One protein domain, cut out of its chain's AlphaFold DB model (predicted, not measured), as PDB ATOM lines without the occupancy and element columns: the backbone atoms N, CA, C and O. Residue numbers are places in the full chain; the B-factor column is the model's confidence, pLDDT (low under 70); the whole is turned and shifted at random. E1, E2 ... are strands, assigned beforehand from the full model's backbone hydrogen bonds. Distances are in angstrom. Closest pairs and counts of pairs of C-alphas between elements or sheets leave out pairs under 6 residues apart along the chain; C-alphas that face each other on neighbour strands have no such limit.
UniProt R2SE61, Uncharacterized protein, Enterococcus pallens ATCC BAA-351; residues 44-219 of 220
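Overview. This is residues 44 to 219 of the 220 residues of an uncharacterized protein of Enterococcus pallens ATCC BAA-351 (UniProt R2SE61). A sandwich of two twisted sheets makes the body, a larger one of E1, E2, E3, E4, E6, E7 and E9 and a smaller one of E8, E5 and E12 that covers part of one face of it, their strands running nearly in line. At one end the hairpin of E10 and E11 reaches away from the body as a narrow arm and makes much of the length, while residues 82 to 88, in the long link from E3 to E4, stick out on their own. The printed part has 176 residues, no named helix and twelve named strands, E1 to E12 in order, so its class is all strand. The larger sheet is branched with antiparallel neighbours, and the smaller runs E8, E5, E12, all antiparallel. The whole is only just compact, close to loose, with a radius of gyration of the C-alphas of 18.6 A and spans of 67 by 35 by 28 A.

Along the chain. E1, residues 49 to 53, begins at C-alpha 49 (152.246, 167.553, 102.807). E2, residues 57 to 68, is 33.9 A long, and E3 is residues 74 to 77. E4, residues 109 to 120, is 34.0 A long. E5 is residues 124 to 130, E6 residues 138 to 146, E7 residues 152 to 155 and E8 residues 161 to 167. E9, residues 174 to 183, is 29.9 A long. E10, residues 188 to 194, begins at C-alpha 188 (148.099, 161.338, 134.894), and E11 is residues 201 to 205. E12, residues 210 to 218, is 26.3 A long and ends at C-alpha 218 (133.436, 171.056, 95.412).

Arrangement. E1, E2 and E3 form a meander, each strand the antiparallel neighbour of the one before; N 50 and O 61 are 2.9 A apart, N 67 and O 76 2.9 A. E1 and E3 lie on one side of E2, E4 on the other side, with N 58 and O 119 at 2.8 A. E9 is the neighbour of E4, N 110 to O 182 2.9 A, and of E6, N 143 to O 179 2.8 A. E6 and E7 are a hairpin, N 142 to O 154 2.9 A. In the other sheet, E5 is the antiparallel neighbour of E8, with N 126 and O 165 within hydrogen-bond range at 2.8 A, and of E12, with N 125 and O 217 within hydrogen-bond range at 2.8 A. The parts of the two sheets that face each other are 8.6 A centre to centre. In the hairpin of E10 and E11, apart from the other named strands, N 189 and O 204 are 2.8 A apart.

Size, cuts and confidence. The two C-alphas farthest apart, those of Lys 171 and Gly 199, are 67.6 A apart. The printed part has no cut. The one long link, E3 to E4, has 31 residues; its residues 93 to 94 pair antiparallel with residues 210 to 211 of E12. The mean pLDDT of the printed part is 72.0, and residues 44 to 54, 78 to 108, 132 to 135 and 185 to 208 are under 70.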
ATOM      1  N   ASP A  44     141.108 162.177 102.683       31.98
ATOM      2  CA  ASP A  44     141.474 162.210 104.087       31.98
ATOM      3  C   ASP A  44     142.976 162.529 104.142       31.98
ATOM      4  O   ASP A  44     143.811 161.770 103.638       31.98
ATOM      5  N   LEU A  45     143.327 163.708 104.653       39.03
ATOM      6  CA  LEU A  45     144.716 164.135 104.718       39.03
ATOM      7  C   LEU A  45     145.484 163.353 105.786       39.03
ATOM      8  O   LEU A  45     145.187 163.412 106.977       39.03
ATOM      9  N   TYR A  46     146.518 162.652 105.329       41.44
ATOM     10  CA  TYR A  46     147.271 161.695 106.131       41.44
ATOM     11  C   TYR A  46     148.806 161.907 106.090       41.44
ATOM     12  O   TYR A  46     149.556 161.090 106.624       41.44
ATOM     13  N   ALA A  47     149.299 162.980 105.455       41.19
ATOM     14  CA  ALA A  47     150.730 163.228 105.227       41.19
ATOM     15  C   ALA A  47     151.174 164.649 105.634       41.19
ATOM     16  O   ALA A  47     150.371 165.580 105.646       41.19
ATOM     17  N   LEU A  48     152.482 164.817 105.906       46.75
ATOM     18  CA  LEU A  48     153.129 166.108 106.226       46.75
ATOM     19  C   LEU A  48     152.949 167.176 105.119       46.75
ATOM     20  O   LEU A  48     153.054 168.387 105.315       46.75
ATOM     21  N   SER A  49     152.672 166.715 103.911       46.38
ATOM     22  CA  SER A  49     152.246 167.553 102.807       46.38
ATOM     23  C   SER A  49     151.331 166.747 101.905       46.38
ATOM     24  O   SER A  49     151.626 165.580 101.642       46.38
ATOM     25  N   ASP A  50     150.282 167.380 101.403       55.19
ATOM     26  CA  ASP A  50     149.370 166.801 100.422       55.19
ATOM     27  C   ASP A  50     149.155 167.790  99.278       55.19
ATOM     28  O   ASP A  50     149.186 169.010  99.467       55.19
ATOM     29  N   GLU A  51     148.948 167.259  98.086       57.69
ATOM     30  CA  GLU A  51     148.649 168.033  96.894       57.69
ATOM     31  C   GLU A  51     147.680 167.224  96.041       57.69
ATOM     32  O   GLU A  51     147.975 166.093  95.652       57.69
ATOM     33  N   ALA A  52     146.526 167.807  95.727       63.00
ATOM     34  CA  ALA A  52     145.573 167.181  94.826       63.00
ATOM     35  C   ALA A  52     145.052 168.176  93.796       63.00
ATOM     36  O   ALA A  52     145.016 169.393  93.999       63.00
ATOM     37  N   ARG A  53     144.650 167.622  92.652       61.03
ATOM     38  CA  ARG A  53     144.182 168.370  91.493       61.03
ATOM     39  C   ARG A  53     142.922 167.730  90.931       61.03
ATOM     40  O   ARG A  53     142.937 166.580  90.502       61.03
ATOM     41  N   SER A  54     141.858 168.517  90.906       65.06
ATOM     42  CA  SER A  54     140.633 168.293  90.147       65.06
ATOM     43  C   SER A  54     140.718 169.014  88.791       65.06
ATOM     44  O   SER A  54     141.681 169.725  88.492       65.06
ATOM     45  N   ALA A  55     139.696 168.838  87.951       70.62
ATOM     46  CA  ALA A  55     139.515 169.630  86.739       70.62
ATOM     47  C   ALA A  55     139.266 171.123  87.035       70.62
ATOM     48  O   ALA A  55     139.613 171.957  86.208       70.62
ATOM     49  N   THR A  56     138.675 171.445  88.191       79.31
ATOM     50  CA  THR A  56     138.154 172.784  88.536       79.31
ATOM     51  C   THR A  56     138.848 173.439  89.730       79.31
ATOM     52  O   THR A  56     138.617 174.615  89.998       79.31
ATOM     53  N   PHE A  57     139.695 172.709  90.457       83.38
ATOM     54  CA  PHE A  57     140.503 173.257  91.544       83.38
ATOM     55  C   PHE A  57     141.763 172.421  91.774       83.38
ATOM     56  O   PHE A  57     141.795 171.224  91.478       83.38
ATOM     57  N   SER A  58     142.796 173.027  92.340       84.19
ATOM     58  CA  SER A  58     143.959 172.333  92.888       84.19
ATOM     59  C   SER A  58     144.353 172.948  94.210       84.19
ATOM     60  O   SER A  58     144.230 174.156  94.398       84.19
ATOM     61  N   TYR A  59     144.859 172.129  95.120       84.69
ATOM     62  CA  TYR A  59     145.350 172.606  96.401       84.69
ATOM     63  C   TYR A  59     146.679 171.957  96.750       84.69
ATOM     64  O   TYR A  59     146.979 170.841  96.329       84.69
ATOM     65  N   LYS A  60     147.436 172.654  97.591       84.62
ATOM     66  CA  LYS A  60     148.612 172.149  98.280       84.62
ATOM     67  C   LYS A  60     148.520 172.507  99.755       84.62
ATOM     68  O   LYS A  60     148.358 173.678 100.094       84.62
ATOM     69  N   ILE A  61     148.654 171.509 100.616       78.56
ATOM     70  CA  ILE A  61     148.765 171.676 102.062       78.56
ATOM     71  C   ILE A  61     150.167 171.267 102.493       78.56
ATOM     72  O   ILE A  61     150.658 170.205 102.122       78.56
ATOM     73  N   THR A  62     150.802 172.096 103.310       78.69
ATOM     74  CA  THR A  62     152.005 171.732 104.070       78.69
ATOM     75  C   THR A  62     151.730 171.962 105.542       78.69
ATOM     76  O   THR A  62     151.183 173.014 105.887       78.69
ATOM     77  N   ASN A  63     152.115 171.024 106.404       74.25
ATOM     78  CA  ASN A  63     151.950 171.188 107.840       74.25
ATOM     79  C   ASN A  63     153.272 171.510 108.551       74.25
ATOM     80  O   ASN A  63     154.359 171.086 108.160       74.25
ATOM     81  N   GLU A  64     153.163 172.284 109.622       79.50
ATOM     82  CA  GLU A  64     154.229 172.501 110.590       79.50
ATOM     83  C   GLU A  64     153.665 172.344 111.994       79.50
ATOM     84  O   GLU A  64     152.502 172.649 112.251       79.50
ATOM     85  N   VAL A  65     154.487 171.846 112.909       79.38
ATOM     86  CA  VAL A  65     154.072 171.575 114.282       79.38
ATOM     87  C   VAL A  65     155.081 172.213 115.211       79.38
ATOM     88  O   VAL A  65     156.293 172.092 115.007       79.38
ATOM     89  N   PHE A  66     154.584 172.880 116.242       80.19
ATOM     90  CA  PHE A  66     155.397 173.578 117.224       80.19
ATOM     91  C   PHE A  66     154.971 173.175 118.627       80.19
ATOM     92  O   PHE A  66     153.777 173.062 118.913       80.19
ATOM     93  N   LYS A  67     155.954 173.013 119.512       79.56
ATOM     94  CA  LYS A  67     155.712 173.087 120.950       79.56
ATOM     95  C   LYS A  67     155.511 174.554 121.303       79.56
ATOM     96  O   LYS A  67     156.311 175.399 120.889       79.56
ATOM     97  N   VAL A  68     154.460 174.850 122.057       80.44
ATOM     98  CA  VAL A  68     154.136 176.212 122.486       80.44
ATOM     99  C   VAL A  68     153.892 176.274 123.991       80.44
ATOM    100  O   VAL A  68     153.569 175.264 124.623       80.44
ATOM    101  N   ASP A  69     154.092 177.455 124.571       80.50
ATOM    102  CA  ASP A  69     153.776 177.712 125.978       80.50
ATOM    103  C   ASP A  69     152.256 177.828 126.218       80.50
ATOM    104  O   ASP A  69     151.436 177.716 125.300       80.50
ATOM    105  N   SER A  70     151.853 178.086 127.465       76.25
ATOM    106  CA  SER A  70     150.438 178.229 127.827       76.25
ATOM    107  C   SER A  70     149.730 179.395 127.121       76.25
ATOM    108  O   SER A  70     148.504 179.356 126.982       76.25
ATOM    109  N   GLN A  71     150.474 180.398 126.648       81.50
ATOM    110  CA  GLN A  71     149.970 181.560 125.913       81.50
ATOM    111  C   GLN A  71     149.931 181.323 124.392       81.50
ATOM    112  O   GLN A  71     149.340 182.122 123.666       81.50
ATOM    113  N   GLY A  72     150.513 180.222 123.908       77.62
ATOM    114  CA  GLY A  72     150.599 179.884 122.489       77.62
ATOM    115  C   GLY A  72     151.860 180.403 121.792       77.62
ATOM    116  O   GLY A  72     151.924 180.340 120.561       77.62
ATOM    117  N   ASN A  73     152.856 180.893 122.536       84.12
ATOM    118  CA  ASN A  73     154.127 181.335 121.965       84.12
ATOM    119  C   ASN A  73     155.006 180.132 121.614       84.12
ATOM    120  O   ASN A  73     155.126 179.186 122.391       84.12
ATOM    121  N   GLU A  74     155.647 180.184 120.448       84.81
ATOM    122  CA  GLU A  74     156.501 179.106 119.947       84.81
ATOM    123  C   GLU A  74     157.753 178.927 120.809       84.81
ATOM    124  O   GLU A  74     158.536 179.856 121.002       84.81
ATOM    125  N   LEU A  75     157.945 177.706 121.308       79.69
ATOM    126  CA  LEU A  75     159.124 177.312 122.078       79.69
ATOM    127  C   LEU A  75     160.135 176.593 121.187       79.69
ATOM    128  O   LEU A  75     161.330 176.881 121.221       79.69
ATOM    129  N   SER A  76     159.659 175.640 120.389       75.75
ATOM    130  CA  SER A  76     160.494 174.881 119.464       75.75
ATOM    131  C   SER A  76     159.656 174.237 118.368       75.75
ATOM    132  O   SER A  76     158.468 173.955 118.542       75.75
ATOM    133  N   LYS A  77     160.287 173.969 117.219       75.31
ATOM    134  CA  LYS A  77     159.677 173.117 116.200       75.31
ATOM    135  C   LYS A  77     159.552 171.707 116.770       75.31
ATOM    136  O   LYS A  77     160.519 171.163 117.303       75.31
ATOM    137  N   TYR A  78     158.365 171.130 116.670       66.12
ATOM    138  CA  TYR A  78     158.139 169.749 117.056       66.12
ATOM    139  C   TYR A  78     158.755 168.852 115.979       66.12
ATOM    140  O   TYR A  78     158.260 168.765 114.856       66.12
ATOM    141  N   SER A  79     159.889 168.236 116.299       54.62
ATOM    142  CA  SER A  79     160.471 167.163 115.501       54.62
ATOM    143  C   SER A  79     159.913 165.844 116.019       54.62
ATOM    144  O   SER A  79     160.192 165.505 117.168       54.62
ATOM    145  N   ASN A  80     159.130 165.132 115.200       50.44
ATOM    146  CA  ASN A  80     158.595 163.801 115.513       50.44
ATOM    147  C   ASN A  80     159.643 162.956 116.260       50.44
ATOM    148  O   ASN A  80     160.710 162.686 115.701       50.44
ATOM    149  N   SER A  81     159.369 162.546 117.503       38.69
ATOM    150  CA  SER A  81     160.197 161.536 118.163       38.69
ATOM    151  C   SER A  81     159.860 160.187 117.541       38.69
ATOM    152  O   SER A  81     158.829 159.587 117.791       38.69
ATOM    153  N   VAL A  82     160.743 159.751 116.655       38.22
ATOM    154  CA  VAL A  82     160.730 158.476 115.937       38.22
ATOM    155  C   VAL A  82     160.824 157.302 116.919       38.22
ATOM    156  O   VAL A  82     161.894 156.727 117.063       38.22
ATOM    157  N   ASN A  83     159.738 156.935 117.592       33.66
ATOM    158  CA  ASN A  83     159.650 155.651 118.282       33.66
ATOM    159  C   ASN A  83     158.340 154.945 117.893       33.66
ATOM    160  O   ASN A  83     157.264 155.262 118.387       33.66
ATOM    161  N   ASP A  84     158.498 153.968 116.991       32.94
ATOM    162  CA  ASP A  84     157.598 152.837 116.712       32.94
ATOM    163  C   ASP A  84     156.268 153.060 115.966       32.94
ATOM    164  O   ASP A  84     155.202 152.617 116.392       32.94
ATOM    165  N   TRP A  85     156.322 153.615 114.746       43.81
ATOM    166  CA  TRP A  85     155.135 153.671 113.863       43.81
ATOM    167  C   TRP A  85     155.327 153.079 112.463       43.81
ATOM    168  O   TRP A  85     154.493 153.297 111.583       43.81
ATOM    169  N   GLU A  86     156.360 152.254 112.258       34.84
ATOM    170  CA  GLU A  86     156.611 151.517 111.001       34.84
ATOM    171  C   GLU A  86     155.433 150.625 110.540       34.84
ATOM    172  O   GLU A  86     155.445 150.102 109.428       34.84
ATOM    173  N   THR A  87     154.379 150.469 111.348       37.16
ATOM    174  CA  THR A  87     153.213 149.624 111.044       37.16
ATOM    175  C   THR A  87     151.962 150.375 110.574       37.16
ATOM    176  O   THR A  87     151.011 149.719 110.143       37.16
ATOM    177  N   LYS A  88     151.924 151.717 110.604       40.31
ATOM    178  CA  LYS A  88     150.763 152.497 110.123       40.31
ATOM    179  C   LYS A  88     151.196 153.727 109.319       40.31
ATOM    180  O   LYS A  88     151.276 154.823 109.872       40.31
ATOM    181  N   PRO A  89     151.466 153.580 108.010       34.94
ATOM    182  CA  PRO A  89     151.646 154.737 107.149       34.94
ATOM    183  C   PRO A  89     150.351 155.557 107.129       34.94
ATOM    184  O   PRO A  89     149.265 154.985 107.055       34.94
ATOM    185  N   ALA A  90     150.498 156.883 107.118       40.88
ATOM    186  CA  ALA A  90     149.441 157.842 106.802       40.88
ATOM    187  C   ALA A  90     148.532 158.277 107.985       40.88
ATOM    188  O   ALA A  90     147.321 158.135 107.901       40.88
ATOM    189  N   VAL A  91     149.064 158.849 109.078       44.97
ATOM    190  CA  VAL A  91     148.236 159.566 110.078       44.97
ATOM    191  C   VAL A  91     148.997 160.745 110.705       44.97
ATOM    192  O   VAL A  91     150.143 160.590 111.127       44.97
ATOM    193  N   ASN A  92     148.353 161.916 110.803       46.75
ATOM    194  CA  ASN A  92     148.862 163.089 111.526       46.75
ATOM    195  C   ASN A  92     148.653 162.896 113.036       46.75
ATOM    196  O   ASN A  92     147.684 163.410 113.585       46.75
ATOM    197  N   PHE A  93     149.525 162.126 113.689       47.72
ATOM    198  CA  PHE A  93     149.517 161.960 115.144       47.72
ATOM    199  C   PHE A  93     150.447 162.970 115.819       47.72
ATOM    200  O   PHE A  93     151.576 163.185 115.381       47.72
ATOM    201  N   TYR A  94     149.965 163.564 116.906       56.25
ATOM    202  CA  TYR A  94     150.693 164.538 117.711       56.25
ATOM    203  C   TYR A  94     150.673 164.099 119.168       56.25
ATOM    204  O   TYR A  94     149.593 163.794 119.665       56.25
ATOM    205  N   ASP A  95     151.833 164.092 119.821       54.34
ATOM    206  CA  ASP A  95     152.000 163.670 121.214       54.34
ATOM    207  C   ASP A  95     152.777 164.724 122.023       54.34
ATOM    208  O   ASP A  95     153.670 165.404 121.503       54.34
ATOM    209  N   LEU A  96     152.431 164.859 123.299       56.44
ATOM    210  CA  LEU A  96     153.099 165.690 124.289       56.44
ATOM    211  C   LEU A  96     153.838 164.792 125.290       56.44
ATOM    212  O   LEU A  96     153.292 164.432 126.327       56.44
ATOM    213  N   ASP A  97     155.111 164.509 125.000       51.16
ATOM    214  CA  ASP A  97     156.022 163.850 125.943       51.16
ATOM    215  C   ASP A  97     156.201 164.715 127.201       51.16
ATOM    216  O   ASP A  97     156.652 165.867 127.140       51.16
ATOM    217  N   THR A  98     155.831 164.147 128.344       50.78
ATOM    218  CA  THR A  98     155.824 164.817 129.652       50.78
ATOM    219  C   THR A  98     156.958 164.366 130.561       50.78
ATOM    220  O   THR A  98     156.901 164.609 131.773       50.78
ATOM    221  N   GLY A  99     157.981 163.729 129.976       43.47
ATOM    222  CA  GLY A  99     159.179 163.201 130.621       43.47
ATOM    223  C   GLY A  99     159.465 163.794 132.002       43.47
ATOM    224  O   GLY A  99     159.850 164.958 132.132       43.47
ATOM    225  N   ASN A 100     159.302 162.946 133.023       41.94
ATOM    226  CA  ASN A 100     159.587 163.167 134.449       41.94
ATOM    227  C   ASN A 100     158.519 163.843 135.327       41.94
ATOM    228  O   ASN A 100     158.854 164.255 136.438       41.94
ATOM    229  N   GLY A 101     157.247 163.900 134.918       42.69
ATOM    230  CA  GLY A 101     156.140 164.112 135.869       42.69
ATOM    231  C   GLY A 101     156.215 165.423 136.663       42.69
ATOM    232  O   GLY A 101     155.751 165.492 137.799       42.69
ATOM    233  N   ASN A 102     156.832 166.456 136.088       45.94
ATOM    234  CA  ASN A 102     156.895 167.780 136.691       45.94
ATOM    235  C   ASN A 102     155.768 168.643 136.103       45.94
ATOM    236  O   ASN A 102     155.632 168.714 134.881       45.94
ATOM    237  N   ASP A 103     154.996 169.327 136.953       47.91
ATOM    238  CA  ASP A 103     153.774 170.081 136.598       47.91
ATOM    239  C   ASP A 103     153.957 171.097 135.447       47.91
ATOM    240  O   ASP A 103     153.000 171.505 134.792       47.91
ATOM    241  N   GLN A 104     155.197 171.503 135.157       48.75
ATOM    242  CA  GLN A 104     155.534 172.393 134.043       48.75
ATOM    243  C   GLN A 104     155.474 171.718 132.663       48.75
ATOM    244  O   GLN A 104     155.162 172.391 131.682       48.75
ATOM    245  N   ALA A 105     155.730 170.409 132.563       46.22
ATOM    246  CA  ALA A 105     155.594 169.666 131.306       46.22
ATOM    247  C   ALA A 105     154.117 169.524 130.889       46.22
ATOM    248  O   ALA A 105     153.805 169.526 129.702       46.22
ATOM    249  N   VAL A 106     153.205 169.538 131.869       51.69
ATOM    250  CA  VAL A 106     151.741 169.527 131.694       51.69
ATOM    251  C   VAL A 106     151.219 170.805 131.018       51.69
ATOM    252  O   VAL A 106     150.126 170.814 130.460       51.69
ATOM    253  N   GLN A 107     151.994 171.897 131.045       55.97
ATOM    254  CA  GLN A 107     151.609 173.169 130.423       55.97
ATOM    255  C   GLN A 107     152.032 173.299 128.958       55.97
ATOM    256  O   GLN A 107     151.668 174.288 128.317       55.97
ATOM    257  N   GLN A 108     152.807 172.347 128.425       63.31
ATOM    258  CA  GLN A 108     153.189 172.382 127.019       63.31
ATOM    259  C   GLN A 108     151.965 172.090 126.155       63.31
ATOM    260  O   GLN A 108     151.242 171.118 126.360       63.31
ATOM    261  N   LYS A 109     151.733 172.965 125.184       79.44
ATOM    262  CA  LYS A 109     150.687 172.828 124.174       79.44
ATOM    263  C   LYS A 109     151.341 172.529 122.832       79.44
ATOM    264  O   LYS A 109     152.534 172.785 122.636       79.44
ATOM    265  N   LEU A 110     150.560 172.025 121.885       79.62
ATOM    266  CA  LEU A 110     150.988 171.924 120.494       79.62
ATOM    267  C   LEU A 110     150.224 172.923 119.640       79.62
ATOM    268  O   LEU A 110     149.016 173.095 119.784       79.62
ATOM    269  N   LYS A 111     150.943 173.551 118.720       87.31
ATOM    270  CA  LYS A 111     150.386 174.369 117.648       87.31
ATOM    271  C   LYS A 111     150.642 173.641 116.338       87.31
ATOM    272  O   LYS A 111     151.792 173.509 115.920       87.31
ATOM    273  N   VAL A 112     149.574 173.172 115.705       86.62
ATOM    274  CA  VAL A 112     149.608 172.557 114.374       86.62
ATOM    275  C   VAL A 112     149.174 173.604 113.360       86.62
ATOM    276  O   VAL A 112     148.087 174.163 113.480       86.62
ATOM    277  N   VAL A 113     150.015 173.886 112.374       88.81
ATOM    278  CA  VAL A 113     149.790 174.907 111.347       88.81
ATOM    279  C   VAL A 113     149.672 174.224 109.994       88.81
ATOM    280  O   VAL A 113     150.647 173.677 109.489       88.81
ATOM    281  N   PHE A 114     148.492 174.279 109.387       88.25
ATOM    282  CA  PHE A 114     148.264 173.879 108.003       88.25
ATOM    283  C   PHE A 114     148.343 175.118 107.116       88.25
ATOM    284  O   PHE A 114     147.453 175.970 107.141       88.25
ATOM    285  N   ASN A 115     149.405 175.209 106.324       88.25
ATOM    286  CA  ASN A 115     149.537 176.216 105.280       88.25
ATOM    287  C   ASN A 115     148.897 175.672 104.008       88.25
ATOM    288  O   ASN A 115     149.291 174.613 103.517       88.25
ATOM    289  N   ILE A 116     147.902 176.386 103.500       90.69
ATOM    290  CA  ILE A 116     147.029 175.950 102.419       90.69
ATOM    291  C   ILE A 116     147.191 176.926 101.264       90.69
ATOM    292  O   ILE A 116     146.941 178.120 101.407       90.69
ATOM    293  N   LYS A 117     147.561 176.405 100.102       92.69
ATOM    294  CA  LYS A 117     147.545 177.137  98.841       92.69
ATOM    295  C   LYS A 117     146.504 176.510  97.930       92.69
ATOM    296  O   LYS A 117     146.535 175.296  97.742       92.69
ATOM    297  N   ILE A 118     145.600 177.309  97.377       90.31
ATOM    298  CA  ILE A 118     144.501 176.820  96.540       90.31
ATOM    299  C   ILE A 118     144.342 177.666  95.277       90.31
ATOM    300  O   ILE A 118     144.342 178.893  95.324       90.31
ATOM    301  N   ASP A 119     144.180 176.983  94.151       89.62
ATOM    302  CA  ASP A 119     143.746 177.546  92.878       89.62
ATOM    303  C   ASP A 119     142.348 176.994  92.602       89.62
ATOM    304  O   ASP A 119     142.176 175.774  92.561       89.62
ATOM    305  N   THR A 120     141.338 177.850  92.439       87.06
ATOM    306  CA  THR A 120     139.959 177.376  92.273       87.06
ATOM    307  C   THR A 120     139.157 178.165  91.244       87.06
ATOM    308  O   THR A 120     139.031 179.386  91.318       87.06
ATOM    309  N   GLU A 121     138.564 177.442  90.294       87.62
ATOM    310  CA  GLU A 121     137.626 177.957  89.288       87.62
ATOM    311  C   GLU A 121     136.157 177.746  89.700       87.62
ATOM    312  O   GLU A 121     135.245 178.219  89.023       87.62
ATOM    313  N   THR A 122     135.923 177.051  90.818       86.31
ATOM    314  CA  THR A 122     134.598 176.758  91.381       86.31
ATOM    315  C   THR A 122     134.535 177.115  92.872       86.31
ATOM    316  O   THR A 122     135.547 177.451  93.488       86.31
ATOM    317  N   LEU A 123     133.340 177.091  93.459       89.25
ATOM    318  CA  LEU A 123     133.189 177.205  94.905       89.25
ATOM    319  C   LEU A 123     133.677 175.900  95.550       89.25
ATOM    320  O   LEU A 123     133.227 174.811  95.188       89.25
ATOM    321  N   VAL A 124     134.608 176.002  96.496       89.00
ATOM    322  CA  VAL A 124     135.190 174.837  97.177       89.00
ATOM    323  C   VAL A 124     135.040 175.010  98.675       89.00
ATOM    324  O   VAL A 124     135.331 176.066  99.220       89.00
ATOM    325  N   ARG A 125     134.616 173.963  99.370       90.88
ATOM    326  CA  ARG A 125     134.529 173.929 100.823       90.88
ATOM    327  C   ARG A 125     135.753 173.236 101.400       90.88
ATOM    328  O   ARG A 125     135.961 172.049 101.166       90.88
ATOM    329  N   PHE A 126     136.529 173.975 102.180       91.56
ATOM    330  CA  PHE A 126     137.543 173.428 103.068       91.56
ATOM    331  C   PHE A 126     136.888 172.912 104.349       91.56
ATOM    332  O   PHE A 126     136.010 173.572 104.918       91.56
ATOM    333  N   LYS A 127     137.334 171.752 104.822       91.44
ATOM    334  CA  LYS A 127     136.953 171.204 106.123       91.44
ATOM    335  C   LYS A 127     138.190 170.813 106.912       91.44
ATOM    336  O   LYS A 127     139.139 170.263 106.359       91.44
ATOM    337  N   LEU A 128     138.131 171.044 108.218       90.88
ATOM    338  CA  LEU A 128     139.018 170.440 109.202       90.88
ATOM    339  C   LEU A 128     138.165 169.579 110.130       90.88
ATOM    340  O   LEU A 128     137.205 170.064 110.723       90.88
ATOM    341  N   SER A 129     138.536 168.316 110.281       88.75
ATOM    342  CA  SER A 129     137.879 167.343 111.147       88.75
ATOM    343  C   SER A 129     138.886 166.638 112.048       88.75
ATOM    344  O   SER A 129     140.094 166.668 111.806       88.75
ATOM    345  N   ARG A 130     138.383 165.969 113.083       82.88
ATOM    346  CA  ARG A 130     139.150 165.046 113.924       82.88
ATOM    347  C   ARG A 130     138.543 163.652 113.922       82.88
ATOM    348  O   ARG A 130     137.338 163.497 113.739       82.88
ATOM    349  N   THR A 131     139.355 162.646 114.225       76.31
ATOM    350  CA  THR A 131     138.839 161.350 114.699       76.31
ATOM    351  C   THR A 131     138.719 161.360 116.225       76.31
ATOM    352  O   THR A 131     139.443 162.109 116.876       76.31
ATOM    353  N   ILE A 132     137.866 160.509 116.809       65.38
ATOM    354  CA  ILE A 132     137.812 160.284 118.268       65.38
ATOM    355  C   ILE A 132     138.585 158.999 118.591       65.38
ATOM    356  O   ILE A 132     137.993 157.919 118.550       65.38
ATOM    357  N   PRO A 133     139.897 159.062 118.867       61.12
ATOM    358  CA  PRO A 133     140.584 157.939 119.478       61.12
ATOM    359  C   PRO A 133     140.316 157.870 120.988       61.12
ATOM    360  O   PRO A 133     140.013 158.878 121.634       61.12
ATOM    361  N   GLU A 134     140.485 156.680 121.565       53.50
ATOM    362  CA  GLU A 134     140.683 156.532 123.009       53.50
ATOM    363  C   GLU A 134     141.954 157.309 123.395       53.50
ATOM    364  O   GLU A 134     143.000 157.091 122.790       53.50
ATOM    365  N   ARG A 135     141.870 158.207 124.391       63.12
ATOM    366  CA  ARG A 135     142.977 159.082 124.854       63.12
ATOM    367  C   ARG A 135     143.338 160.228 123.893       63.12
ATOM    368  O   ARG A 135     144.503 160.452 123.574       63.12
ATOM    369  N   SER A 136     142.334 160.992 123.450       72.75
ATOM    370  CA  SER A 136     142.582 162.139 122.569       72.75
ATOM    371  C   SER A 136     143.110 163.388 123.282       72.75
ATOM    372  O   SER A 136     142.734 163.653 124.424       72.75
ATOM    373  N   LEU A 137     143.969 164.150 122.592       76.94
ATOM    374  CA  LEU A 137     144.316 165.521 122.979       76.94
ATOM    375  C   LEU A 137     143.082 166.426 122.886       76.94
ATOM    376  O   LEU A 137     142.271 166.310 121.963       76.94
ATOM    377  N   ASP A 138     142.985 167.376 123.810       84.25
ATOM    378  CA  ASP A 138     141.948 168.399 123.777       84.25
ATOM    379  C   ASP A 138     142.289 169.462 122.735       84.25
ATOM    380  O   ASP A 138     143.445 169.864 122.583       84.25
ATOM    381  N   ILE A 139     141.262 169.973 122.057       88.50
ATOM    382  CA  ILE A 139     141.389 171.114 121.151       88.50
ATOM    383  C   ILE A 139     140.962 172.362 121.909       88.50
ATOM    384  O   ILE A 139     139.794 172.510 122.254       88.50
ATOM    385  N   GLU A 140     141.900 173.272 122.141       90.06
ATOM    386  CA  GLU A 140     141.622 174.547 122.804       90.06
ATOM    387  C   GLU A 140     140.974 175.537 121.842       90.06
ATOM    388  O   GLU A 140     139.984 176.191 122.170       90.06
ATOM    389  N   LYS A 141     141.528 175.647 120.633       93.31
ATOM    390  CA  LYS A 141     140.960 176.476 119.576       93.31
ATOM    391  C   LYS A 141     141.450 176.065 118.196       93.31
ATOM    392  O   LYS A 141     142.547 175.525 118.040       93.31
ATOM    393  N   VAL A 142     140.638 176.395 117.203       94.88
ATOM    394  CA  VAL A 142     140.982 176.370 115.783       94.88
ATOM    395  C   VAL A 142     140.884 177.789 115.247       94.88
ATOM    396  O   VAL A 142     139.898 178.480 115.493       94.88
ATOM    397  N   GLU A 143     141.900 178.219 114.515       96.25
ATOM    398  CA  GLU A 143     141.957 179.522 113.865       96.25
ATOM    399  C   GLU A 143     142.100 179.329 112.359       96.25
ATOM    400  O   GLU A 143     142.908 178.519 111.908       96.25
ATOM    401  N   PHE A 144     141.340 180.082 111.575       96.62
ATOM    402  CA  PHE A 144     141.432 180.071 110.122       96.62
ATOM    403  C   PHE A 144     141.500 181.493 109.595       96.62
ATOM    404  O   PHE A 144     140.630 182.318 109.874       96.62
ATOM    405  N   ALA A 145     142.549 181.785 108.840       95.88
ATOM    406  CA  ALA A 145     142.790 183.098 108.269       95.88
ATOM    407  C   ALA A 145     143.355 182.961 106.856       95.88
ATOM    408  O   ALA A 145     143.905 181.927 106.489       95.88
ATOM    409  N   GLY A 146     143.234 184.012 106.057       92.75
ATOM    410  CA  GLY A 146     143.770 184.028 104.706       92.75
ATOM    411  C   GLY A 146     143.376 185.283 103.954       92.75
ATOM    412  O   GLY A 146     142.802 186.222 104.513       92.75
ATOM    413  N   GLU A 147     143.706 185.302 102.671       84.75
ATOM    414  CA  GLU A 147     143.447 186.452 101.814       84.75
ATOM    415  C   GLU A 147     141.945 186.743 101.685       84.75
ATOM    416  O   GLU A 147     141.146 185.884 101.314       84.75
ATOM    417  N   GLY A 148     141.564 187.991 101.974       81.44
ATOM    418  CA  GLY A 148     140.203 188.484 101.759       81.44
ATOM    419  C   GLY A 148     139.163 188.028 102.784       81.44
ATOM    420  O   GLY A 148     137.979 188.275 102.567       81.44
ATOM    421  N   ILE A 149     139.574 187.403 103.894       87.56
ATOM    422  CA  ILE A 149     138.652 186.916 104.930       87.56
ATOM    423  C   ILE A 149     138.998 187.504 106.299       87.56
ATOM    424  O   ILE A 149     140.167 187.711 106.631       87.56
ATOM    425  N   SER A 150     137.979 187.764 107.118       90.38
ATOM    426  CA  SER A 150     138.199 188.025 108.541       90.38
ATOM    427  C   SER A 150     138.607 186.723 109.241       90.38
ATOM    428  O   SER A 150     138.024 185.684 108.925       90.38
ATOM    429  N   PRO A 151     139.566 186.752 110.187       93.56
ATOM    430  CA  PRO A 151     139.961 185.557 110.925       93.56
ATOM    431  C   PRO A 151     138.768 184.900 111.624       93.56
ATOM    432  O   PRO A 151     137.997 185.566 112.319       93.56
ATOM    433  N   ILE A 152     138.639 183.591 111.447       95.19
ATOM    434  CA  ILE A 152     137.644 182.753 112.111       95.19
ATOM    435  C   ILE A 152     138.332 182.072 113.286       95.19
ATOM    436  O   ILE A 152     139.413 181.507 113.126       95.19
ATOM    437  N   VAL A 153     137.702 182.107 114.458       95.94
ATOM    438  CA  VAL A 153     138.189 181.431 115.665       95.94
ATOM    439  C   VAL A 153     137.066 180.579 116.235       95.94
ATOM    440  O   VAL A 153     135.979 181.084 116.513       95.94
ATOM    441  N   VAL A 154     137.334 179.290 116.413       94.75
ATOM    442  CA  VAL A 154     136.431 178.328 117.048       94.75
ATOM    443  C   VAL A 154     137.085 177.858 118.341       94.75
ATOM    444  O   VAL A 154     138.133 177.219 118.302       94.75
ATOM    445  N   SER A 155     136.489 178.192 119.484       93.38
ATOM    446  CA  SER A 155     137.001 177.822 120.809       93.38
ATOM    447  C   SER A 155     136.385 176.515 121.297       93.38
ATOM    448  O   SER A 155     135.176 176.330 121.188       93.38
ATOM    449  N   GLU A 156     137.230 175.638 121.835       88.69
ATOM    450  CA  GLU A 156     136.876 174.345 122.435       88.69
ATOM    451  C   GLU A 156     135.839 173.533 121.622       88.69
ATOM    452  O   GLU A 156     134.786 173.148 122.140       88.69
ATOM    453  N   PRO A 157     136.093 173.269 120.320       87.19
ATOM    454  CA  PRO A 157     135.137 172.563 119.476       87.19
ATOM    455  C   PRO A 157     134.896 171.126 119.962       87.19
ATOM    456  O   PRO A 157     135.804 170.295 120.019       87.19
ATOM    457  N   ALA A 158     133.632 170.809 120.252       83.62
ATOM    458  CA  ALA A 158     133.207 169.463 120.642       83.62
ATOM    459  C   ALA A 158     132.870 168.559 119.439       83.62
ATOM    460  O   ALA A 158     132.922 167.333 119.551       83.62
ATOM    461  N   ALA A 159     132.545 169.144 118.284       86.06
ATOM    462  CA  ALA A 159     132.160 168.406 117.086       86.06
ATOM    463  C   ALA A 159     133.331 167.609 116.473       86.06
ATOM    464  O   ALA A 159     134.505 167.827 116.780       86.06
ATOM    465  N   LEU A 160     132.993 166.641 115.615       87.44
ATOM    466  CA  LEU A 160     133.972 165.938 114.779       87.44
ATOM    467  C   LEU A 160     134.508 166.854 113.680       87.44
ATOM    468  O   LEU A 160     135.713 166.909 113.462       87.44
ATOM    469  N   GLU A 161     133.610 167.588 113.023       91.06
ATOM    470  CA  GLU A 161     133.962 168.676 112.116       91.06
ATOM    471  C   GLU A 161     134.282 169.916 112.956       91.06
ATOM    472  O   GLU A 161     133.430 170.439 113.671       91.06
ATOM    473  N   LEU A 162     135.539 170.342 112.914       91.62
ATOM    474  CA  LEU A 162     136.078 171.428 113.731       91.62
ATOM    475  C   LEU A 162     135.897 172.790 113.061       91.62
ATOM    476  O   LEU A 162     135.747 173.805 113.737       91.62
ATOM    477  N   LEU A 163     135.950 172.803 111.731       94.19
ATOM    478  CA  LEU A 163     135.803 173.990 110.906       94.19
ATOM    479  C   LEU A 163     135.298 173.580 109.525       94.19
ATOM    480  O   LEU A 163     135.797 172.619 108.936       94.19
ATOM    481  N   SER A 164     134.380 174.371 108.977       93.88
ATOM    482  CA  SER A 164     134.011 174.319 107.569       93.88
ATOM    483  C   SER A 164     133.972 175.729 106.995       93.88
ATOM    484  O   SER A 164     133.390 176.631 107.599       93.88
ATOM    485  N   TYR A 165     134.620 175.929 105.849       93.88
ATOM    486  CA  TYR A 165     134.717 177.233 105.206       93.88
ATOM    487  C   TYR A 165     134.604 177.124 103.685       93.88
ATOM    488  O   TYR A 165     135.276 176.305 103.064       93.88
ATOM    489  N   GLU A 166     133.771 177.967 103.080       93.25
ATOM    490  CA  GLU A 166     133.625 178.058 101.627       93.25
ATOM    491  C   GLU A 166     134.618 179.071 101.051       93.25
ATOM    492  O   GLU A 166     134.525 180.273 101.290       93.25
ATOM    493  N   ILE A 167     135.572 178.562 100.282       90.94
ATOM    494  CA  ILE A 167     136.581 179.324  99.561       90.94
ATOM    495  C   ILE A 167     135.971 179.791  98.232       90.94
ATOM    496  O   ILE A 167     135.591 178.950  97.407       90.94
ATOM    497  N   PRO A 168     135.858 181.115  98.009       89.69
ATOM    498  CA  PRO A 168     135.234 181.658  96.812       89.69
ATOM    499  C   PRO A 168     136.089 181.427  95.562       89.69
ATOM    500  O   PRO A 168     137.304 181.275  95.631       89.69
ATOM    501  N   ILE A 169     135.439 181.490  94.398       91.50
ATOM    502  CA  ILE A 169     136.103 181.426  93.091       91.50
ATOM    503  C   ILE A 169     137.125 182.560  92.967       91.50
ATOM    504  O   ILE A 169     136.794 183.728  93.201       91.50
ATOM    505  N   SER A 170     138.339 182.240  92.515       89.12
ATOM    506  CA  SER A 170     139.401 183.224  92.326       89.12
ATOM    507  C   SER A 170     140.192 182.973  91.048       89.12
ATOM    508  O   SER A 170     140.510 181.848  90.682       89.12
ATOM    509  N   LYS A 171     140.569 184.059  90.367       86.56
ATOM    510  CA  LYS A 171     141.477 184.003  89.204       86.56
ATOM    511  C   LYS A 171     142.952 183.910  89.600       86.56
ATOM    512  O   LYS A 171     143.812 183.822  88.727       86.56
ATOM    513  N   GLN A 172     143.245 184.028  90.889       90.44
ATOM    514  CA  GLN A 172     144.588 183.995  91.451       90.44
ATOM    515  C   GLN A 172     144.655 182.938  92.546       90.44
ATOM    516  O   GLN A 172     143.662 182.686  93.226       90.44
ATOM    517  N   SER A 173     145.848 182.376  92.722       91.56
ATOM    518  CA  SER A 173     146.144 181.472  93.828       91.56
ATOM    519  C   SER A 173     145.907 182.169  95.159       91.56
ATOM    520  O   SER A 173     146.433 183.263  95.363       91.56
ATOM    521  N   GLN A 174     145.142 181.541  96.044       93.31
ATOM    522  CA  GLN A 174     144.830 182.060  97.370       93.31
ATOM    523  C   GLN A 174     145.593 181.279  98.433       93.31
ATOM    524  O   GLN A 174     145.762 180.061  98.332       93.31
ATOM    525  N   ASN A 175     146.028 181.988  99.471       94.88
ATOM    526  CA  ASN A 175     146.720 181.399 100.608       94.88
ATOM    527  C   ASN A 175     145.858 181.507 101.868       94.88
ATOM    528  O   ASN A 175     145.362 182.584 102.214       94.88
ATOM    529  N   TYR A 176     145.727 180.384 102.564       95.00
ATOM    530  CA  TYR A 176     145.040 180.261 103.841       95.00
ATOM    531  C   TYR A 176     145.940 179.562 104.857       95.00
ATOM    532  O   TYR A 176     146.813 178.765 104.509       95.00
ATOM    533  N   VAL A 177     145.711 179.851 106.129       94.88
ATOM    534  CA  VAL A 177     146.381 179.217 107.257       94.88
ATOM    535  C   VAL A 177     145.311 178.734 108.220       94.88
ATOM    536  O   VAL A 177     144.523 179.531 108.732       94.88
ATOM    537  N   CYS A 178     145.295 177.428 108.473       94.19
ATOM    538  CA  CYS A 178     144.484 176.816 109.517       94.19
ATOM    539  C   CYS A 178     145.403 176.415 110.673       94.19
ATOM    540  O   CYS A 178     146.284 175.578 110.495       94.19
ATOM    541  N   THR A 179     145.206 176.988 111.854       93.69
ATOM    542  CA  THR A 179     145.997 176.691 113.053       93.69
ATOM    543  C   THR A 179     145.137 175.970 114.080       93.69
ATOM    544  O   THR A 179     144.026 176.404 114.370       93.69
ATOM    545  N   VAL A 180     145.645 174.886 114.655       91.06
ATOM    546  CA  VAL A 180     144.980 174.113 115.707       91.06
ATOM    547  C   VAL A 180     145.853 174.120 116.951       91.06
ATOM    548  O   VAL A 180     147.027 173.751 116.888       91.06
ATOM    549  N   PHE A 181     145.276 174.534 118.073       90.25
ATOM    550  CA  PHE A 181     145.931 174.516 119.376       90.25
ATOM    551  C   PHE A 181     145.436 173.313 120.166       90.25
ATOM    552  O   PHE A 181     144.242 173.185 120.445       90.25
ATOM    553  N   LEU A 182     146.371 172.433 120.501       85.31
ATOM    554  CA  LEU A 182     146.130 171.188 121.209       85.31
ATOM    555  C   LEU A 182     146.728 171.266 122.609       85.31
ATOM    556  O   LEU A 182     147.818 171.814 122.796       85.31
ATOM    557  N   ARG A 183     146.044 170.669 123.580       81.38
ATOM    558  CA  ARG A 183     146.533 170.550 124.955       81.38
ATOM    559  C   ARG A 183     146.330 169.139 125.489       81.38
ATOM    560  O   ARG A 183     145.392 168.441 125.104       81.38
ATOM    561  N   HIS A 184     147.187 168.753 126.422       74.50
ATOM    562  CA  HIS A 184     146.906 167.631 127.303       74.50
ATOM    563  C   HIS A 184     145.923 168.090 128.396       74.50
ATOM    564  O   HIS A 184     146.034 169.202 128.906       74.50
ATOM    565  N   ASP A 185     144.982 167.241 128.799       69.44
ATOM    566  CA  ASP A 185     144.007 167.525 129.875       69.44
ATOM    567  C   ASP A 185     144.574 167.330 131.300       69.44
ATOM    568  O   ASP A 185     143.826 167.283 132.275       69.44
ATOM    569  N   GLY A 186     145.893 167.161 131.429       58.94
ATOM    570  CA  GLY A 186     146.577 166.884 132.695       58.94
ATOM    571  C   GLY A 186     146.224 165.571 133.410       58.94
ATOM    572  O   GLY A 186     146.649 165.403 134.552       58.94
ATOM    573  N   GLN A 187     145.475 164.640 132.802       57.34
ATOM    574  CA  GLN A 187     145.174 163.352 133.442       57.34
ATOM    575  C   GLN A 187     146.420 162.454 133.471       57.34
ATOM    576  O   GLN A 187     146.859 161.950 132.437       57.34
ATOM    577  N   ALA A 188     146.992 162.263 134.662       52.41
ATOM    578  CA  ALA A 188     148.099 161.338 134.894       52.41
ATOM    579  C   ALA A 188     147.607 159.889 134.951       52.41
ATOM    580  O   ALA A 188     146.670 159.572 135.685       52.41
ATOM    581  N   GLU A 189     148.275 159.005 134.211       50.41
ATOM    582  CA  GLU A 189     148.191 157.568 134.426       50.41
ATOM    583  C   GLU A 189     149.278 157.171 135.424       50.41
ATOM    584  O   GLU A 189     150.478 157.346 135.221       50.41
ATOM    585  N   TYR A 190     148.848 156.660 136.571       48.97
ATOM    586  CA  TYR A 190     149.778 156.118 137.547       48.97
ATOM    587  C   TYR A 190     150.076 154.674 137.178       48.97
ATOM    588  O   TYR A 190     149.176 153.834 137.226       48.97
ATOM    589  N   ASP A 191     151.338 154.373 136.889       50.28
ATOM    590  CA  ASP A 191     151.806 153.007 137.047       50.28
ATOM    591  C   ASP A 191     151.983 152.745 138.544       50.28
ATOM    592  O   ASP A 191     152.691 153.450 139.271       50.28
ATOM    593  N   TRP A 192     151.262 151.739 139.032       51.91
ATOM    594  CA  TRP A 192     151.320 151.311 140.424       51.91
ATOM    595  C   TRP A 192     152.656 150.647 140.787       51.91
ATOM    596  O   TRP A 192     152.860 150.316 141.961       51.91
ATOM    597  N   THR A 193     153.594 150.490 139.842       56.62
ATOM    598  CA  THR A 193     154.990 150.210 140.181       56.62
ATOM    599  C   THR A 193     155.543 151.324 141.071       56.62
ATOM    600  O   THR A 193     155.594 152.513 140.747       56.62
ATOM    601  N   THR A 194     155.904 150.922 142.285       56.03
ATOM    602  CA  THR A 194     156.377 151.831 143.323       56.03
ATOM    603  C   THR A 194     157.815 152.229 143.014       56.03
ATOM    604  O   THR A 194     158.685 151.363 142.917       56.03
ATOM    605  N   ASN A 195     158.078 153.528 142.886       54.00
ATOM    606  CA  ASN A 195     159.431 154.045 142.751       54.00
ATOM    607  C   ASN A 195     160.239 153.659 144.013       54.00
ATOM    608  O   ASN A 195     159.845 154.036 145.124       54.00
ATOM    609  N   PRO A 196     161.357 152.923 143.873       51.72
ATOM    610  CA  PRO A 196     162.109 152.397 145.011       51.72
ATOM    611  C   PRO A 196     162.802 153.482 145.849       51.72
ATOM    612  O   PRO A 196     163.117 153.236 147.011       51.72
ATOM    613  N   GLU A 197     163.012 154.681 145.303       54.16
ATOM    614  CA  GLU A 197     163.642 155.808 146.003       54.16
ATOM    615  C   GLU A 197     162.630 156.654 146.787       54.16
ATOM    616  O   GLU A 197     162.968 157.221 147.826       54.16
ATOM    617  N   THR A 198     161.382 156.744 146.312       52.62
ATOM    618  CA  THR A 198     160.364 157.648 146.887       52.62
ATOM    619  C   THR A 198     159.184 156.932 147.546       52.62
ATOM    620  O   THR A 198     158.409 157.570 148.263       52.62
ATOM    621  N   GLY A 199     159.026 155.621 147.330       50.53
ATOM    622  CA  GLY A 199     157.950 154.812 147.910       50.53
ATOM    623  C   GLY A 199     156.549 155.146 147.383       50.53
ATOM    624  O   GLY A 199     155.558 154.761 148.000       50.53
ATOM    625  N   ARG A 200     156.447 155.884 146.271       48.12
ATOM    626  CA  ARG A 200     155.183 156.302 145.638       48.12
ATOM    627  C   ARG A 200     155.021 155.645 144.260       48.12
ATOM    628  O   ARG A 200     156.039 155.332 143.645       48.12
ATOM    629  N   PRO A 201     153.783 155.440 143.761       50.00
ATOM    630  CA  PRO A 201     153.544 155.047 142.371       50.00
ATOM    631  C   PRO A 201     154.246 155.996 141.398       50.00
ATOM    632  O   PRO A 201     154.257 157.212 141.625       50.00
ATOM    633  N   THR A 202     154.812 155.454 140.324       51.19
ATOM    634  CA  THR A 202     155.407 156.263 139.258       51.19
ATOM    635  C   THR A 202     154.271 156.854 138.419       51.19
ATOM    636  O   THR A 202     153.623 156.153 137.650       51.19
ATOM    637  N   GLY A 203     153.972 158.141 138.611       47.31
ATOM    638  CA  GLY A 203     153.002 158.853 137.778       47.31
ATOM    639  C   GLY A 203     153.640 159.302 136.468       47.31
ATOM    640  O   GLY A 203     154.636 160.025 136.504       47.31
ATOM    641  N   TYR A 204     153.060 158.914 135.336       51.72
ATOM    642  CA  TYR A 204     153.349 159.507 134.031       51.72
ATOM    643  C   TYR A 204     152.056 160.087 133.448       51.72
ATOM    644  O   TYR A 204     150.966 159.605 133.738       51.72
ATOM    645  N   LEU A 205     152.120 161.159 132.656       53.12
ATOM    646  CA  LEU A 205     150.945 161.495 131.850       53.12
ATOM    647  C   LEU A 205     150.847 160.458 130.737       53.12
ATOM    648  O   LEU A 205     151.862 160.083 130.155       53.12
ATOM    649  N   ALA A 206     149.642 159.945 130.514       54.09
ATOM    650  CA  ALA A 206     149.418 159.006 129.431       54.09
ATOM    651  C   ALA A 206     149.653 159.712 128.101       54.09
ATOM    652  O   ALA A 206     149.108 160.795 127.904       54.09
ATOM    653  N   ASP A 207     150.373 159.082 127.178       59.34
ATOM    654  CA  ASP A 207     150.494 159.626 125.829       59.34
ATOM    655  C   ASP A 207     149.093 159.830 125.243       59.34
ATOM    656  O   ASP A 207     148.226 158.938 125.259       59.34
ATOM    657  N   LYS A 208     148.861 161.044 124.750       67.00
ATOM    658  CA  LYS A 208     147.595 161.451 124.151       67.00
ATOM    659  C   LYS A 208     147.824 161.871 122.729       67.00
ATOM    660  O   LYS A 208     148.795 162.550 122.417       67.00
ATOM    661  N   TYR A 209     146.873 161.516 121.880       70.38
ATOM    662  CA  TYR A 209     147.044 161.689 120.452       70.38
ATOM    663  C   TYR A 209     145.752 162.106 119.764       70.38
ATOM    664  O   TYR A 209     144.642 161.741 120.142       70.38
ATOM    665  N   ILE A 210     145.873 162.898 118.711       73.81
ATOM    666  CA  ILE A 210     144.737 163.286 117.880       73.81
ATOM    667  C   ILE A 210     145.125 163.150 116.421       73.81
ATOM    668  O   ILE A 210     146.262 163.441 116.068       73.81
ATOM    669  N   ASN A 211     144.174 162.716 115.598       76.19
ATOM    670  CA  ASN A 211     144.299 162.779 114.152       76.19
ATOM    671  C   ASN A 211     143.478 163.960 113.636       76.19
ATOM    672  O   ASN A 211     142.271 164.029 113.894       76.19
ATOM    673  N   LEU A 212     144.139 164.861 112.914       79.44
ATOM    674  CA  LEU A 212     143.526 166.003 112.245       79.44
ATOM    675  C   LEU A 212     143.472 165.732 110.743       79.44
ATOM    676  O   LEU A 212     144.503 165.517 110.102       79.44
ATOM    677  N   ILE A 213     142.258 165.771 110.204       81.00
ATOM    678  CA  ILE A 213     141.953 165.476 108.810       81.00
ATOM    679  C   ILE A 213     141.473 166.766 108.164       81.00
ATOM    680  O   ILE A 213     140.438 167.314 108.540       81.00
ATOM    681  N   THR A 214     142.218 167.257 107.190       82.75
ATOM    682  CA  THR A 214     141.741 168.299 106.285       82.75
ATOM    683  C   THR A 214     141.117 167.657 105.046       82.75
ATOM    684  O   THR A 214     141.449 166.523 104.710       82.75
ATOM    685  N   SER A 215     140.184 168.340 104.389       83.31
ATOM    686  CA  SER A 215     139.626 167.901 103.104       83.31
ATOM    687  C   SER A 215     139.042 169.072 102.315       83.31
ATOM    688  O   SER A 215     138.750 170.137 102.873       83.31
ATOM    689  N   PHE A 216     138.879 168.873 101.004       84.69
ATOM    690  CA  PHE A 216     138.236 169.826 100.103       84.69
ATOM    691  C   PHE A 216     137.108 169.157  99.335       84.69
ATOM    692  O   PHE A 216     137.278 168.088  98.755       84.69
ATOM    693  N   GLU A 217     135.965 169.822  99.281       85.06
ATOM    694  CA  GLU A 217     134.804 169.366  98.526       85.06
ATOM    695  C   GLU A 217     134.363 170.472  97.575       85.06
ATOM    696  O   GLU A 217     134.216 171.623  97.979       85.06
ATOM    697  N   GLN A 218     134.128 170.137  96.308       82.75
ATOM    698  CA  GLN A 218     133.436 171.056  95.412       82.75
ATOM    699  C   GLN A 218     131.994 171.246  95.910       82.75
ATOM    700  O   GLN A 218     131.328 170.272  96.265       82.75
ATOM    701  N   VAL A 219     131.534 172.495  95.948       84.56
ATOM    702  CA  VAL A 219     130.144 172.838  96.262       84.56
ATOM    703  C   VAL A 219     129.394 172.996  94.939       84.56
ATOM    704  O   VAL A 219     129.824 173.777  94.090       84.56
TER     705      VAL A 219